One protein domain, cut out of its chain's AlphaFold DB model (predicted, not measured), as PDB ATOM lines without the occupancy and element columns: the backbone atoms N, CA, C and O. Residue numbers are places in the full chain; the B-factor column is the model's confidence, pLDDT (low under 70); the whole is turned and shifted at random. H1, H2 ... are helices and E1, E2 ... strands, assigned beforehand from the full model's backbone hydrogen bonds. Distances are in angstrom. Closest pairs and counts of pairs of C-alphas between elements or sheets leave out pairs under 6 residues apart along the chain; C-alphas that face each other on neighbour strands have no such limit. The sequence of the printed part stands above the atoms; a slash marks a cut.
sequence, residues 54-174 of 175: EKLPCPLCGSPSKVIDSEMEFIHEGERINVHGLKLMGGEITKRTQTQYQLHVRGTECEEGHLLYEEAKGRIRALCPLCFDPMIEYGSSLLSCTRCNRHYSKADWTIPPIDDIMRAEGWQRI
ATOM      1  N   GLU A  54     282.215 177.659 283.664       71.31
ATOM      2  CA  GLU A  54     280.946 178.203 284.166       71.31
ATOM      3  C   GLU A  54     281.142 179.135 285.375       71.31
ATOM      4  O   GLU A  54     280.298 179.988 285.648       71.31
ATOM      5  N   LYS A  55     282.261 179.010 286.102       80.62
ATOM      6  CA  LYS A  55     282.591 179.879 287.245       80.62
ATOM      7  C   LYS A  55     283.129 181.242 286.834       80.62
ATOM      8  O   LYS A  55     283.283 182.113 287.690       80.62
ATOM      9  N   LEU A  56     283.428 181.423 285.553       81.94
ATOM     10  CA  LEU A  56     283.999 182.638 284.995       81.94
ATOM     11  C   LEU A  56     283.026 183.189 283.941       81.94
ATOM     12  O   LEU A  56     283.270 183.062 282.742       81.94
ATOM     13  N   PRO A  57     281.880 183.756 284.358       85.12
ATOM     14  CA  PRO A  57     280.901 184.287 283.424       85.12
ATOM     15  C   PRO A  57     281.411 185.571 282.770       85.12
ATOM     16  O   PRO A  57     282.075 186.401 283.394       85.12
ATOM     17  N   CYS A  58     281.054 185.764 281.506       85.38
ATOM     18  CA  CYS A  58     281.321 186.998 280.789       85.38
ATOM     19  C   CYS A  58     280.575 188.174 281.448       85.38
ATOM     20  O   CYS A  58     279.351 188.108 281.567       85.38
ATOM     21  N   PRO A  59     281.242 189.288 281.801       85.56
ATOM     22  CA  PRO A  59     280.578 190.464 282.364       85.56
ATOM     23  C   PRO A  59     279.592 191.150 281.403       85.56
ATOM     24  O   PRO A  59     278.767 191.935 281.859       85.56
ATOM     25  N   LEU A  60     279.655 190.874 280.092       86.19
ATOM     26  CA  LEU A  60     278.754 191.474 279.098       86.19
ATOM     27  C   LEU A  60     277.478 190.657 278.864       86.19
ATOM     28  O   LEU A  60     276.405 191.236 278.724       86.19
ATOM     29  N   CYS A  61     277.589 189.327 278.796       87.00
ATOM     30  CA  CYS A  61     276.477 188.451 278.400       87.00
ATOM     31  C   CYS A  61     276.161 187.323 279.393       87.00
ATOM     32  O   CYS A  61     275.161 186.636 279.225       87.00
ATOM     33  N   GLY A  62     276.986 187.113 280.421       84.25
ATOM     34  CA  GLY A  62     276.800 186.065 281.428       84.25
ATOM     35  C   GLY A  62     277.199 184.651 280.988       84.25
ATOM     36  O   GLY A  62     277.265 183.767 281.837       84.25
ATOM     37  N   SER A  63     277.498 184.428 279.704       88.19
ATOM     38  CA  SER A  63     277.914 183.117 279.187       88.19
ATOM     39  C   SER A  63     279.260 182.672 279.776       88.19
ATOM     40  O   SER A  63     280.092 183.533 280.086       88.19
ATOM     41  N   PRO A  64     279.517 181.355 279.890       87.81
ATOM     42  CA  PRO A  64     280.811 180.825 280.308       87.81
ATOM     43  C   PRO A  64     281.955 181.409 279.476       87.81
ATOM     44  O   PRO A  64     281.820 181.629 278.266       87.81
ATOM     45  N   SER A  65     283.088 181.677 280.120       88.31
ATOM     46  CA  SER A  65     284.277 182.199 279.447       88.31
ATOM     47  C   SER A  65     285.486 181.306 279.676       88.31
ATOM     48  O   SER A  65     285.576 180.570 280.659       88.31
ATOM     49  N   LYS A  66     286.418 181.341 278.731       88.06
ATOM     50  CA  LYS A  66     287.721 180.687 278.846       88.06
ATOM     51  C   LYS A  66     288.805 181.745 278.938       88.06
ATOM     52  O   LYS A  66     288.709 182.791 278.301       88.06
ATOM     53  N   VAL A  67     289.858 181.452 279.693       89.44
ATOM     54  CA  VAL A  67     291.028 182.328 279.784       89.44
ATOM     55  C   VAL A  67     291.838 182.211 278.497       89.44
ATOM     56  O   VAL A  67     292.183 181.111 278.064       89.44
ATOM     57  N   ILE A  68     292.153 183.355 277.902       89.38
ATOM     58  CA  ILE A  68     293.065 183.474 276.773       89.38
ATOM     59  C   ILE A  68     294.355 184.110 277.255       89.38
ATOM     60  O   ILE A  68     294.357 185.145 277.920       89.38
ATOM     61  N   ASP A  69     295.451 183.487 276.855       89.69
ATOM     62  CA  ASP A  69     296.781 184.057 276.928       89.69
ATOM     63  C   ASP A  69     297.386 183.969 275.525       89.69
ATOM     64  O   ASP A  69     297.576 182.867 275.001       89.69
ATOM     65  N   SER A  70     297.549 185.114 274.861       87.94
ATOM     66  CA  SER A  70     297.919 185.164 273.447       87.94
ATOM     67  C   SER A  70     298.962 186.230 273.168       87.94
ATOM     68  O   SER A  70     298.872 187.369 273.621       87.94
ATOM     69  N   GLU A  71     299.906 185.875 272.306       90.38
ATOM     70  CA  GLU A  71     300.785 186.832 271.648       90.38
ATOM     71  C   GLU A  71     300.121 187.312 270.351       90.38
ATOM     72  O   GLU A  71     299.546 186.524 269.597       90.38
ATOM     73  N   MET A  72     300.165 188.619 270.114       87.69
ATOM     74  CA  MET A  72     299.632 189.287 268.934       87.69
ATOM     75  C   MET A  72     300.737 190.120 268.296       87.69
ATOM     76  O   MET A  72     301.407 190.908 268.966       87.69
ATOM     77  N   GLU A  73     300.903 189.969 266.986       90.94
ATOM     78  CA  GLU A  73     301.831 190.766 266.197       90.94
ATOM     79  C   GLU A  73     301.130 191.309 264.953       90.94
ATOM     80  O   GLU A  73     300.626 190.545 264.131       90.94
ATOM     81  N   PHE A  74     301.099 192.632 264.814       90.00
ATOM     82  CA  PHE A  74     300.515 193.300 263.652       90.00
ATOM     83  C   PHE A  74     301.164 194.665 263.410       90.00
ATOM     84  O   PHE A  74     301.901 195.202 264.242       90.00
ATOM     85  N   ILE A  75     300.897 195.220 262.227       91.38
ATOM     86  CA  ILE A  75     301.389 196.528 261.800       91.38
ATOM     87  C   ILE A  75     300.200 197.474 261.698       91.38
ATOM     88  O   ILE A  75     299.258 197.225 260.951       91.38
ATOM     89  N   HIS A  76     300.276 198.580 262.427       90.75
ATOM     90  CA  HIS A  76     299.349 199.691 262.312       90.75
ATOM     91  C   HIS A  76     299.904 200.732 261.336       90.75
ATOM     92  O   HIS A  76     301.066 201.136 261.444       90.75
ATOM     93  N   GLU A  77     299.068 201.176 260.400       91.12
ATOM     94  CA  GLU A  77     299.388 202.274 259.490       91.12
ATOM     95  C   GLU A  77     298.867 203.600 260.047       91.12
ATOM     96  O   GLU A  77     297.665 203.757 260.255       91.12
ATOM     97  N   GLY A  78     299.770 204.557 260.242       89.44
ATOM     98  CA  GLY A  78     299.440 205.905 260.687       89.44
ATOM     99  C   GLY A  78     299.307 206.908 259.538       89.44
ATOM    100  O   GLY A  78     298.998 206.575 258.385       89.44
ATOM    101  N   GLU A  79     299.544 208.176 259.865       90.69
ATOM    102  CA  GLU A  79     299.408 209.297 258.939       90.69
ATOM    103  C   GLU A  79     300.449 209.289 257.812       90.69
ATOM    104  O   GLU A  79     301.500 208.643 257.874       90.69
ATOM    105  N   ARG A  80     300.144 210.020 256.733       91.56
ATOM    106  CA  ARG A  80     301.078 210.212 255.621       91.56
ATOM    107  C   ARG A  80     302.063 211.323 255.943       91.56
ATOM    108  O   ARG A  80     301.659 212.453 256.180       91.56
ATOM    109  N   ILE A  81     303.345 211.003 255.829       90.31
ATOM    110  CA  ILE A  81     304.452 211.913 256.099       90.31
ATOM    111  C   ILE A  81     305.281 212.132 254.840       90.31
ATOM    112  O   ILE A  81     305.378 211.254 253.973       90.31
ATOM    113  N   ASN A  82     305.899 213.303 254.755       87.25
ATOM    114  CA  ASN A  82     306.818 213.642 253.681       87.25
ATOM    115  C   ASN A  82     308.169 212.955 253.901       87.25
ATOM    116  O   ASN A  82     308.808 213.093 254.940       87.25
ATOM    117  N   VAL A  83     308.646 212.242 252.885       83.88
ATOM    118  CA  VAL A  83     309.971 211.626 252.905       83.88
ATOM    119  C   VAL A  83     310.984 212.631 252.362       83.88
ATOM    120  O   VAL A  83     311.229 212.721 251.156       83.88
ATOM    121  N   HIS A  84     311.592 213.399 253.266       72.62
ATOM    122  CA  HIS A  84     312.603 214.393 252.908       72.62
ATOM    123  C   HIS A  84     313.790 213.767 252.155       72.62
ATOM    124  O   HIS A  84     314.260 212.676 252.478       72.62
ATOM    125  N   GLY A  85     314.296 214.465 251.131       68.44
ATOM    126  CA  GLY A  85     315.471 214.035 250.360       68.44
ATOM    127  C   GLY A  85     315.204 212.979 249.278       68.44
ATOM    128  O   GLY A  85     316.151 212.408 248.746       68.44
ATOM    129  N   LEU A  86     313.942 212.695 248.945       66.56
ATOM    130  CA  LEU A  86     313.550 211.962 247.736       66.56
ATOM    131  C   LEU A  86     312.689 212.880 246.862       66.56
ATOM    132  O   LEU A  86     311.548 213.171 247.206       66.56
ATOM    133  N   LYS A  87     313.239 213.335 245.734       60.81
ATOM    134  CA  LYS A  87     312.484 214.047 244.695       60.81
ATOM    135  C   LYS A  87     312.373 213.133 243.482       60.81
ATOM    136  O   LYS A  87     313.389 212.793 242.882       60.81
ATOM    137  N   LEU A  88     311.156 212.745 243.117       56.47
ATOM    138  CA  LEU A  88     310.876 212.169 241.803       56.47
ATOM    139  C   LEU A  88     310.241 213.267 240.961       56.47
ATOM    140  O   LEU A  88     309.213 213.793 241.368       56.47
ATOM    141  N   MET A  89     310.892 213.624 239.846       60.19
ATOM    142  CA  MET A  89     310.349 214.349 238.681       60.19
ATOM    143  C   MET A  89     309.107 215.234 238.962       60.19
ATOM    144  O   MET A  89     308.084 215.080 238.307       60.19
ATOM    145  N   GLY A  90     309.178 216.145 239.944       55.19
ATOM    146  CA  GLY A  90     308.123 217.134 240.212       55.19
ATOM    147  C   GLY A  90     307.290 217.005 241.496       55.19
ATOM    148  O   GLY A  90     306.362 217.794 241.641       55.19
ATOM    149  N   GLY A  91     307.588 216.104 242.445       63.09
ATOM    150  CA  GLY A  91     306.811 216.032 243.697       63.09
ATOM    151  C   GLY A  91     307.553 215.513 244.931       63.09
ATOM    152  O   GLY A  91     308.584 214.840 244.829       63.09
ATOM    153  N   GLU A  92     307.010 215.835 246.107       71.38
ATOM    154  CA  GLU A  92     307.400 215.239 247.388       71.38
ATOM    155  C   GLU A  92     306.832 213.818 247.488       71.38
ATOM    156  O   GLU A  92     305.664 213.576 247.174       71.38
ATOM    157  N   ILE A  93     307.653 212.853 247.911       83.31
ATOM    158  CA  ILE A  93     307.164 211.495 248.167       83.31
ATOM    159  C   ILE A  93     306.512 211.471 249.542       83.31
ATOM    160  O   ILE A  93     307.182 211.727 250.541       83.31
ATOM    161  N   THR A  94     305.243 211.074 249.599       87.31
ATOM    162  CA  THR A  94     304.552 210.807 250.862       87.31
ATOM    163  C   THR A  94     304.428 209.310 251.117       87.31
ATOM    164  O   THR A  94     304.192 208.515 250.199       87.31
ATOM    165  N   LYS A  95     304.614 208.894 252.370       91.38
ATOM    166  CA  LYS A  95     304.448 207.502 252.815       91.38
ATOM    167  C   LYS A  95     303.702 207.463 254.138       91.38
ATOM    168  O   LYS A  95     303.812 208.397 254.918       91.38
ATOM    169  N   ARG A  96     302.934 206.399 254.378       92.06
ATOM    170  CA  ARG A  96     302.284 206.190 255.677       92.06
ATOM    171  C   ARG A  96     303.320 205.768 256.705       92.06
ATOM    172  O   ARG A  96     304.181 204.945 256.388       92.06
ATOM    173  N   THR A  97     303.233 206.324 257.904       93.19
ATOM    174  CA  THR A  97     303.982 205.807 259.046       93.19
ATOM    175  C   THR A  97     303.490 204.415 259.390       93.19
ATOM    176  O   THR A  97     302.342 204.049 259.132       93.19
ATOM    177  N   GLN A  98     304.394 203.605 259.922       93.25
ATOM    178  CA  GLN A  98     304.100 202.231 260.283       93.25
ATOM    179  C   GLN A  98     304.638 201.955 261.671       93.25
ATOM    180  O   GLN A  98     305.773 202.322 262.000       93.25
ATOM    181  N   THR A  99     303.808 201.298 262.468       93.56
ATOM    182  CA  THR A  99     304.111 200.942 263.846       93.56
ATOM    183  C   THR A  99     303.814 199.466 264.034       93.56
ATOM    184  O   THR A  99     302.693 199.016 263.818       93.56
ATOM    185  N   GLN A 100     304.826 198.705 264.429       93.75
ATOM    186  CA  GLN A 100     304.686 197.304 264.787       93.75
ATOM    187  C   GLN A 100     304.291 197.197 266.255       93.75
ATOM    188  O   GLN A 100     304.977 197.730 267.133       93.75
ATOM    189  N   TYR A 101     303.213 196.467 266.504       92.75
ATOM    190  CA  TYR A 101     302.752 196.103 267.832       92.75
ATOM    191  C   TYR A 101     303.072 194.631 268.061       92.75
ATOM    192  O   TYR A 101     302.656 193.780 267.282       92.75
ATOM    193  N   GLN A 102     303.833 194.345 269.114       93.00
ATOM    194  CA  GLN A 102     304.076 192.998 269.623       93.00
ATOM    195  C   GLN A 102     303.508 192.947 271.036       93.00
ATOM    196  O   GLN A 102     304.176 193.364 271.987       93.00
ATOM    197  N   LEU A 103     302.250 192.534 271.150       92.62
ATOM    198  CA  LEU A 103     301.482 192.555 272.390       92.62
ATOM    199  C   LEU A 103     301.314 191.142 272.938       92.62
ATOM    200  O   LEU A 103     301.044 190.201 272.204       92.62
ATOM    201  N   HIS A 104     301.447 191.018 274.246       92.00
ATOM    202  CA  HIS A 104     301.024 189.876 275.027       92.00
ATOM    203  C   HIS A 104     299.727 190.270 275.727       92.00
ATOM    204  O   HIS A 104     299.703 191.222 276.517       92.00
ATOM    205  N   VAL A 105     298.649 189.577 275.384       91.94
ATOM    206  CA  VAL A 105     297.294 189.877 275.836       91.94
ATOM    207  C   VAL A 105     296.803 188.726 276.692       91.94
ATOM    208  O   VAL A 105     296.706 187.590 276.227       91.94
ATOM    209  N   ARG A 106     296.447 189.055 277.933       91.62
ATOM    210  CA  ARG A 106     295.784 188.149 278.860       91.62
ATOM    211  C   ARG A 106     294.350 188.606 279.078       91.62
ATOM    212  O   ARG A 106     294.096 189.775 279.380       91.62
ATOM    213  N   GLY A 107     293.419 187.676 278.932       92.19
ATOM    214  CA  GLY A 107     292.004 187.990 278.944       92.19
ATOM    215  C   GLY A 107     291.103 186.769 278.969       92.19
ATOM    216  O   GLY A 107     291.528 185.670 279.320       92.19
ATOM    217  N   THR A 108     289.852 186.970 278.581       90.88
ATOM    218  CA  THR A 108     288.832 185.938 278.469       90.88
ATOM    219  C   THR A 108     288.070 186.056 277.151       90.88
ATOM    220  O   THR A 108     287.903 187.139 276.596       90.88
ATOM    221  N   GLU A 109     287.613 184.920 276.635       91.56
ATOM    222  CA  GLU A 109     286.680 184.840 275.508       91.56
ATOM    223  C   GLU A 109     285.449 184.069 275.956       91.56
ATOM    224  O   GLU A 109     285.579 182.995 276.548       91.56
ATOM    225  N   CYS A 110     284.261 184.608 275.700       89.38
ATOM    226  CA  CYS A 110     283.014 183.906 275.991       89.38
ATOM    227  C   CYS A 110     282.503 183.100 274.791       89.38
ATOM    228  O   CYS A 110     282.955 183.296 273.666       89.38
ATOM    229  N   GLU A 111     281.541 182.204 275.025       86.31
ATOM    230  CA  GLU A 111     280.926 181.392 273.959       86.31
ATOM    231  C   GLU A 111     280.248 182.230 272.862       86.31
ATOM    232  O   GLU A 111     280.262 181.845 271.696       86.31
ATOM    233  N   GLU A 112     279.729 183.407 273.216       86.56
ATOM    234  CA  GLU A 112     279.131 184.371 272.277       86.56
ATOM    235  C   GLU A 112     280.188 185.160 271.472       86.56
ATOM    236  O   GLU A 112     279.842 185.965 270.610       86.56
ATOM    237  N   GLY A 113     281.484 184.960 271.750       87.38
ATOM    238  CA  GLY A 113     282.594 185.582 271.021       87.38
ATOM    239  C   GLY A 113     283.045 186.952 271.539       87.38
ATOM    240  O   GLY A 113     283.808 187.637 270.859       87.38
ATOM    241  N   HIS A 114     282.616 187.383 272.731       89.38
ATOM    242  CA  HIS A 114     283.157 188.601 273.343       89.38
ATOM    243  C   HIS A 114     284.596 188.374 273.812       89.38
ATOM    244  O   HIS A 114     284.845 187.504 274.648       89.38
ATOM    245  N   LEU A 115     285.517 189.199 273.313       91.44
ATOM    246  CA  LEU A 115     286.919 189.222 273.719       91.44
ATOM    247  C   LEU A 115     287.132 190.299 274.775       91.44
ATOM    248  O   LEU A 115     286.928 191.487 274.523       91.44
ATOM    249  N   LEU A 116     287.561 189.886 275.958       91.38
ATOM    250  CA  LEU A 116     287.806 190.768 277.084       91.38
ATOM    251  C   LEU A 116     289.258 190.659 277.518       91.38
ATOM    252  O   LEU A 116     289.747 189.552 277.677       91.38
ATOM    253  N   TYR A 117     289.959 191.769 277.727       92.50
ATOM    254  CA  TYR A 117     291.338 191.735 278.222       92.50
ATOM    255  C   TYR A 117     291.453 192.363 279.610       92.50
ATOM    256  O   TYR A 117     290.873 193.413 279.895       92.50
ATOM    257  N   GLU A 118     292.231 191.701 280.464       90.12
ATOM    258  CA  GLU A 118     292.668 192.209 281.768       90.12
ATOM    259  C   GLU A 118     293.941 193.036 281.600       90.12
ATOM    260  O   GLU A 118     294.097 194.118 282.169       90.12
ATOM    261  N   GLU A 119     294.864 192.516 280.793       90.81
ATOM    262  CA  GLU A 119     296.200 193.060 280.651       90.81
ATOM    263  C   GLU A 119     296.678 192.915 279.208       90.81
ATOM    264  O   GLU A 119     296.656 191.830 278.630       90.81
ATOM    265  N   ALA A 120     297.145 194.022 278.636       90.94
ATOM    266  CA  ALA A 120     297.820 194.050 277.348       90.94
ATOM    267  C   ALA A 120     299.161 194.761 277.532       90.94
ATOM    268  O   ALA A 120     299.222 195.966 277.792       90.94
ATOM    269  N   LYS A 121     300.256 194.005 277.443       91.50
ATOM    270  CA  LYS A 121     301.620 194.526 277.594       91.50
ATOM    271  C   LYS A 121     302.461 194.096 276.419       91.50
ATOM    272  O   LYS A 121     302.340 192.980 275.940       91.50
ATOM    273  N   GLY A 122     303.360 194.956 275.967       89.38
ATOM    274  CA  GLY A 122     304.159 194.600 274.814       89.38
ATOM    275  C   GLY A 122     305.162 195.645 274.405       89.38
ATOM    276  O   GLY A 122     305.427 196.617 275.113       89.38
ATOM    277  N   ARG A 123     305.745 195.404 273.236       91.06
ATOM    278  CA  ARG A 123     306.698 196.303 272.604       91.06
ATOM    279  C   ARG A 123     306.037 196.956 271.408       91.06
ATOM    280  O   ARG A 123     305.442 196.288 270.570       91.06
ATOM    281  N   ILE A 124     306.201 198.267 271.334       92.12
ATOM    282  CA  ILE A 124     305.770 199.079 270.206       92.12
ATOM    283  C   ILE A 124     307.038 199.562 269.513       92.12
ATOM    284  O   ILE A 124     307.953 200.065 270.171       92.12
ATOM    285  N   ARG A 125     307.131 199.366 268.199       93.06
ATOM    286  CA  ARG A 125     308.299 199.756 267.403       93.06
ATOM    287  C   ARG A 125     307.865 200.565 266.195       93.06
ATOM    288  O   ARG A 125     307.037 200.111 265.414       93.06
ATOM    289  N   ALA A 126     308.470 201.731 266.003       94.56
ATOM    290  CA  ALA A 126     308.351 202.460 264.749       94.56
ATOM    291  C   ALA A 126     309.116 201.713 263.645       94.56
ATOM    292  O   ALA A 126     310.268 201.316 263.840       94.56
ATOM    293  N   LEU A 127     308.481 201.531 262.490       95.31
ATOM    294  CA  LEU A 127     309.091 200.941 261.303       95.31
ATOM    295  C   LEU A 127     309.374 202.015 260.255       95.31
ATOM    296  O   LEU A 127     308.616 202.971 260.092       95.31
ATOM    297  N   CYS A 128     310.456 201.826 259.502       93.12
ATOM    298  CA  CYS A 128     310.796 202.714 258.402       93.12
ATOM    299  C   CYS A 128     309.754 202.624 257.283       93.12
ATOM    300  O   CYS A 128     309.588 201.548 256.709       93.12
ATOM    301  N   PRO A 129     309.150 203.746 256.856       91.88
ATOM    302  CA  PRO A 129     308.091 203.742 255.847       91.88
ATOM    303  C   PRO A 129     308.582 203.379 254.432       91.88
ATOM    304  O   PRO A 129     307.789 203.292 253.494       91.88
ATOM    305  N   LEU A 130     309.898 203.211 254.242       90.62
ATOM    306  CA  LEU A 130     310.497 202.801 252.969       90.62
ATOM    307  C   LEU A 130     310.937 201.339 252.947       90.62
ATOM    308  O   LEU A 130     310.727 200.665 251.943       90.62
ATOM    309  N   CYS A 131     311.606 200.873 254.002       91.88
ATOM    310  CA  CYS A 131     312.215 199.542 254.033       91.88
ATOM    311  C   CYS A 131     311.635 198.608 255.096       91.88
ATOM    312  O   CYS A 131     312.062 197.459 255.139       91.88
ATOM    313  N   PHE A 132     310.677 199.078 255.903       92.75
ATOM    314  CA  PHE A 132     309.995 198.321 256.958       92.75
ATOM    315  C   PHE A 132     310.904 197.835 258.099       92.75
ATOM    316  O   PHE A 132     310.462 197.097 258.973       92.75
ATOM    317  N   ASP A 133     312.165 198.272 258.129       93.75
ATOM    318  CA  ASP A 133     313.081 197.939 259.217       93.75
ATOM    319  C   ASP A 133     312.746 198.737 260.489       93.75
ATOM    320  O   ASP A 133     312.392 199.921 260.388       93.75
ATOM    321  N   PRO A 134     312.923 198.142 261.685       94.44
ATOM    322  CA  PRO A 134     312.778 198.847 262.951       94.44
ATOM    323  C   PRO A 134     313.695 200.066 263.032       94.44
ATOM    324  O   PRO A 134     314.892 199.995 262.743       94.44
ATOM    325  N   MET A 135     313.123 201.190 263.443       94.56
ATOM    326  CA  MET A 135     313.848 202.439 263.622       94.56
ATOM    327  C   MET A 135     314.403 202.548 265.041       94.56
ATOM    328  O   MET A 135     313.806 202.070 266.004       94.56
ATOM    329  N   ILE A 136     315.564 203.191 265.158       94.88
ATOM    330  CA  ILE A 136     316.203 203.506 266.435       94.88
ATOM    331  C   ILE A 136     315.768 204.902 266.861       94.88
ATOM    332  O   ILE A 136     315.809 205.844 266.067       94.88
ATOM    333  N   GLU A 137     315.378 205.029 268.124       93.94
ATOM    334  CA  GLU A 137     315.043 206.304 268.743       93.94
ATOM    335  C   GLU A 137     316.293 206.978 269.319       93.94
ATOM    336  O   GLU A 137     317.066 206.368 270.058       93.94
ATOM    337  N   TYR A 138     316.475 208.251 268.973       91.81
ATOM    338  CA  TYR A 138     317.538 209.111 269.472       91.81
ATOM    339  C   TYR A 138     316.921 210.297 270.213       91.81
ATOM    340  O   TYR A 138     316.343 211.204 269.608       91.81
ATOM    341  N   GLY A 139     317.062 210.301 271.540       91.38
ATOM    342  CA  GLY A 139     316.422 211.308 272.387       91.38
ATOM    343  C   GLY A 139     314.896 211.230 272.297       91.38
ATOM    344  O   GLY A 139     314.346 210.155 272.116       91.38
ATOM    345  N   SER A 140     314.210 212.365 272.429       89.25
ATOM    346  CA  SER A 140     312.740 212.427 272.425       89.25
ATOM    347  C   SER A 140     312.119 212.759 271.065       89.25
ATOM    348  O   SER A 140     310.896 212.741 270.941       89.25
ATOM    349  N   SER A 141     312.924 213.097 270.054       91.44
ATOM    350  CA  SER A 141     312.430 213.755 268.836       91.44
ATOM    351  C   SER A 141     312.847 213.094 267.531       91.44
ATOM    352  O   SER A 141     312.216 213.367 266.513       91.44
ATOM    353  N   LEU A 142     313.872 212.243 267.521       93.25
ATOM    354  CA  LEU A 142     314.448 211.727 266.284       93.25
ATOM    355  C   LEU A 142     314.304 210.212 266.209       93.25
ATOM    356  O   LEU A 142     314.712 209.488 267.116       93.25
ATOM    357  N   LEU A 143     313.800 209.732 265.081       94.06
ATOM    358  CA  LEU A 143     313.853 208.325 264.729       94.06
ATOM    359  C   LEU A 143     314.747 208.137 263.501       94.06
ATOM    360  O   LEU A 143     314.671 208.895 262.536       94.06
ATOM    361  N   SER A 144     315.591 207.111 263.523       94.94
ATOM    362  CA  SER A 144     316.561 206.838 262.465       94.94
ATOM    363  C   SER A 144     316.467 205.395 261.991       94.94
ATOM    364  O   SER A 144     316.488 204.460 262.791       94.94
ATOM    365  N   CYS A 145     316.403 205.198 260.678       94.38
ATOM    366  CA  CYS A 145     316.494 203.879 260.072       94.38
ATOM    367  C   CYS A 145     317.949 203.558 259.720       94.38
ATOM    368  O   CYS A 145     318.538 204.222 258.869       94.38
ATOM    369  N   THR A 146     318.501 202.494 260.300       92.81
ATOM    370  CA  THR A 146     319.886 202.046 260.062       92.81
ATOM    371  C   THR A 146     320.110 201.432 258.681       92.81
ATOM    372  O   THR A 146     321.236 201.403 258.195       92.81
ATOM    373  N   ARG A 147     319.051 200.943 258.024       93.00
ATOM    374  CA  ARG A 147     319.156 200.303 256.705       93.00
ATOM    375  C   ARG A 147     319.199 201.296 255.556       93.00
ATOM    376  O   ARG A 147     319.959 201.101 254.616       93.00
ATOM    377  N   CYS A 148     318.373 202.340 255.601       91.12
ATOM    378  CA  CYS A 148     318.348 203.369 254.558       91.12
ATOM    379  C   CYS A 148     318.975 204.701 254.991       91.12
ATOM    380  O   CYS A 148     318.934 205.646 254.208       91.12
ATOM    381  N   ASN A 149     319.514 204.785 256.217       89.88
ATOM    382  CA  ASN A 149     320.109 205.986 256.817       89.88
ATOM    383  C   ASN A 149     319.222 207.229 256.684       89.88
ATOM    384  O   ASN A 149     319.687 208.313 256.340       89.88
ATOM    385  N   ARG A 150     317.914 207.056 256.913       89.88
ATOM    386  CA  ARG A 150     316.952 208.164 256.912       89.88
ATOM    387  C   ARG A 150     316.508 208.493 258.312       89.88
ATOM    388  O   ARG A 150     316.371 207.606 259.151       89.88
ATOM    389  N   HIS A 151     316.229 209.771 258.496       92.12
ATOM    390  CA  HIS A 151     315.807 210.338 259.756       92.12
ATOM    391  C   HIS A 151     314.414 210.930 259.610       92.12
ATOM    392  O   HIS A 151     314.099 211.530 258.581       92.12
ATOM    393  N   TYR A 152     313.609 210.758 260.647       91.75
ATOM    394  CA  TYR A 152     312.255 211.274 260.723       91.75
ATOM    395  C   TYR A 152     312.000 211.869 262.105       91.75
ATOM    396  O   TYR A 152     312.669 211.497 263.077       91.75
ATOM    397  N   SER A 153     311.034 212.779 262.196       92.00
ATOM    398  CA  SER A 153     310.606 213.299 263.488       92.00
ATOM    399  C   SER A 153     309.744 212.254 264.189       92.00
ATOM    400  O   SER A 153     308.833 211.677 263.600       92.00
ATOM    401  N   LYS A 154     309.996 212.018 265.477       91.69
ATOM    402  CA  LYS A 154     309.152 211.147 266.304       91.69
ATOM    403  C   LYS A 154     307.727 211.690 266.422       91.69
ATOM    404  O   LYS A 154     306.797 210.902 266.547       91.69
ATOM    405  N   ALA A 155     307.553 213.011 266.334       90.94
ATOM    406  CA  ALA A 155     306.234 213.642 266.348       90.94
ATOM    407  C   ALA A 155     305.354 213.204 265.165       90.94
ATOM    408  O   ALA A 155     304.134 213.245 265.279       90.94
ATOM    409  N   ASP A 156     305.963 212.738 264.070       89.31
ATOM    410  CA  ASP A 156     305.238 212.248 262.898       89.31
ATOM    411  C   ASP A 156     304.617 210.851 263.139       89.31
ATOM    412  O   ASP A 156     303.741 210.412 262.392       89.31
ATOM    413  N   TRP A 157     305.060 210.129 264.179       90.25
ATOM    414  CA  TRP A 157     304.479 208.854 264.605       90.25
ATOM    415  C   TRP A 157     303.453 209.104 265.703       90.25
ATOM    416  O   TRP A 157     303.749 209.031 266.899       90.25
ATOM    417  N   THR A 158     302.210 209.344 265.299       87.19
ATOM    418  CA  THR A 158     301.074 209.234 266.212       87.19
ATOM    419  C   THR A 158     300.862 207.758 266.523       87.19
ATOM    420  O   THR A 158     300.407 206.997 265.676       87.19
ATOM    421  N   ILE A 159     301.259 207.335 267.722       85.75
ATOM    422  CA  ILE A 159     301.082 205.965 268.203       85.75
ATOM    423  C   ILE A 159     299.789 205.939 269.020       85.75
ATOM    424  O   ILE A 159     299.770 206.533 270.104       85.75
ATOM    425  N   PRO A 160     298.718 205.278 268.540       85.94
ATOM    426  CA  PRO A 160     297.508 205.149 269.330       85.94
ATOM    427  C   PRO A 160     297.783 204.400 270.644       85.94
ATOM    428  O   PRO A 160     298.609 203.473 270.662       85.94
ATOM    429  N   PRO A 161     297.094 204.774 271.736       88.75
ATOM    430  CA  PRO A 161     297.079 204.006 272.973       88.75
ATOM    431  C   PRO A 161     296.744 202.534 272.718       88.75
ATOM    432  O   PRO A 161     295.951 202.212 271.835       88.75
ATOM    433  N   ILE A 162     297.306 201.635 273.534       88.06
ATOM    434  CA  ILE A 162     297.040 200.191 273.420       88.06
ATOM    435  C   ILE A 162     295.535 199.908 273.495       88.06
ATOM    436  O   ILE A 162     295.047 199.118 272.703       88.06
ATOM    437  N   ASP A 163     294.792 200.595 274.365       89.06
ATOM    438  CA  ASP A 163     293.345 200.392 274.513       89.06
ATOM    439  C   ASP A 163     292.562 200.667 273.213       89.06
ATOM    440  O   ASP A 163     291.627 199.934 272.887       89.06
ATOM    441  N   ASP A 164     292.967 201.671 272.429       89.88
ATOM    442  CA  ASP A 164     292.321 201.985 271.148       89.88
ATOM    443  C   ASP A 164     292.626 200.917 270.093       89.88
ATOM    444  O   ASP A 164     291.754 200.525 269.317       89.88
ATOM    445  N   ILE A 165     293.857 200.406 270.103       88.88
ATOM    446  CA  ILE A 165     294.289 199.317 269.228       88.88
ATOM    447  C   ILE A 165     293.568 198.012 269.582       88.88
ATOM    448  O   ILE A 165     293.036 197.343 268.702       88.88
ATOM    449  N   MET A 166     293.487 197.679 270.870       89.62
ATOM    450  CA  MET A 166     292.770 196.501 271.357       89.62
ATOM    451  C   MET A 166     291.295 196.555 270.948       89.62
ATOM    452  O   MET A 166     290.766 195.565 270.443       89.62
ATOM    453  N   ARG A 167     290.654 197.725 271.060       89.31
ATOM    454  CA  ARG A 167     289.271 197.920 270.604       89.31
ATOM    455  C   ARG A 167     289.110 197.712 269.099       89.31
ATOM    456  O   ARG A 167     288.116 197.119 268.685       89.31
ATOM    457  N   ALA A 168     290.059 198.180 268.288       87.50
ATOM    458  CA  ALA A 168     290.040 197.959 266.840       87.50
ATOM    459  C   ALA A 168     290.153 196.466 266.478       87.50
ATOM    460  O   ALA A 168     289.511 196.018 265.532       87.50
ATOM    461  N   GLU A 169     290.891 195.696 267.279       86.25
ATOM    462  CA  GLU A 169     291.011 194.235 267.172       86.25
ATOM    463  C   GLU A 169     289.827 193.472 267.811       86.25
ATOM    464  O   GLU A 169     289.837 192.245 267.870       86.25
ATOM    465  N   GLY A 170     288.797 194.177 268.297       88.06
ATOM    466  CA  GLY A 170     287.582 193.584 268.869       88.06
ATOM    467  C   GLY A 170     287.658 193.251 270.362       88.06
ATOM    468  O   GLY A 170     286.698 192.714 270.913       88.06
ATOM    469  N   TRP A 171     288.755 193.594 271.035       91.12
ATOM    470  CA  TRP A 171     288.917 193.392 272.470       91.12
ATOM    471  C   TRP A 171     288.316 194.543 273.277       91.12
ATOM    472  O   TRP A 171     288.476 195.718 272.945       91.12
ATOM    473  N   GLN A 172     287.682 194.222 274.399       90.31
ATOM    474  CA  GLN A 172     287.192 195.212 275.355       90.31
ATOM    475  C   GLN A 172     287.886 195.042 276.700       90.31
ATOM    476  O   GLN A 172     288.192 193.934 277.131       90.31
ATOM    477  N   ARG A 173     288.163 196.153 277.374       88.69
ATOM    478  CA  ARG A 173     288.805 196.107 278.684       88.69
ATOM    479  C   ARG A 173     287.802 195.614 279.721       88.69
ATOM    480  O   ARG A 173     286.670 196.098 279.733       88.69
ATOM    481  N   ILE A 174     288.214 194.680 280.577       84.50
ATOM    482  CA  ILE A 174     287.389 194.282 281.722       84.50
ATOM    483  C   ILE A 174     287.198 195.511 282.631       84.50
ATOM    484  O   ILE A 174     288.189 196.201 282.897       84.50
TER     485      ILE A 174
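What this domain is: This is residues 54 to 174 of the 175 residues of an uncharacterized protein of Euryarchaeota archaeon (UniProt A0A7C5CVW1). A long, twisted ribbon of three antiparallel strands, E2, E3 and E4, makes the longest axis; the E2 and E3 hairpin runs on past the end of E4. A small three-stranded sheet, E5 E6 E7, sits near that end of E4, while the short helix H1 packs on the ribbon and leads into E8, which is added beside E4. The printed part has 121 residues, with elements in the order E1 E2 E3 E4 E5 E6 E7 H1 E8: eight named strands and one named helix, mostly strand. The large sheet has the order E2 E3 E4 E8 and is mixed; the small one is antiparallel. The whole is loose, a rod spanning 64 by 28 by 20 A, with a radius of gyration of the C-alphas of 18.8 A.

Where its parts are: E2, residues 64 to 88, is the longest strand at 58.0 A, from C-alpha 64 at (280.811, 180.825, 280.308) to C-alpha 88 at (310.876, 212.169, 241.803). E3, residues 91 to 110, measures 51.4 A, and E4, residues 115 to 127, 28.0 A. E8 is residues 171 to 173, ending at C-alpha 173 (288.805, 196.107, 278.684), and H1 is residues 162 to 168. The small sheet holds E5, residues 136 to 138, E6, residues 142 to 145, and E7, residues 150 to 153. E1, residues 54 to 57, pairs with no named strand.

How they stand to each other: E2, E3 and E4 form a meander, each strand the antiparallel neighbour of the one before. In the hairpin of E2 and E3, N 72 and O 103 are 2.8 A apart, within hydrogen-bond range; in that of E3 and E4, N 104 and O 121 are 2.7 A apart. E2 bends by 77 degrees at residue 85, E3 by 80 degrees at residue 107, and E4 by 94 degrees at residue 118. E8 is the parallel neighbour of E4, with N 172 and O 115 2.8 A apart. H1 is on this sheet; its closest C-alphas to E8 are those of Met 166 and Gln 172, 7.0 A apart. In H1 every O i to N i+4 pair is within hydrogen-bond range. E5, E6 and E7 form a second meander, with N 136 and O 144 at 2.8 A and N 143 and O 152 at 2.9 A. E2 and E7 are near each other. The closest C-alphas of E1 and E2, Pro 57 and Pro 64, are 4.7 A apart.

The domain as a whole: The C-alphas farthest apart, Lys 55 and Met 89, are 65.7 A from each other. The printed part has no cut, and no link is long. The mean pLDDT of the printed part is 88.0; residues 85 to 91 are under 70.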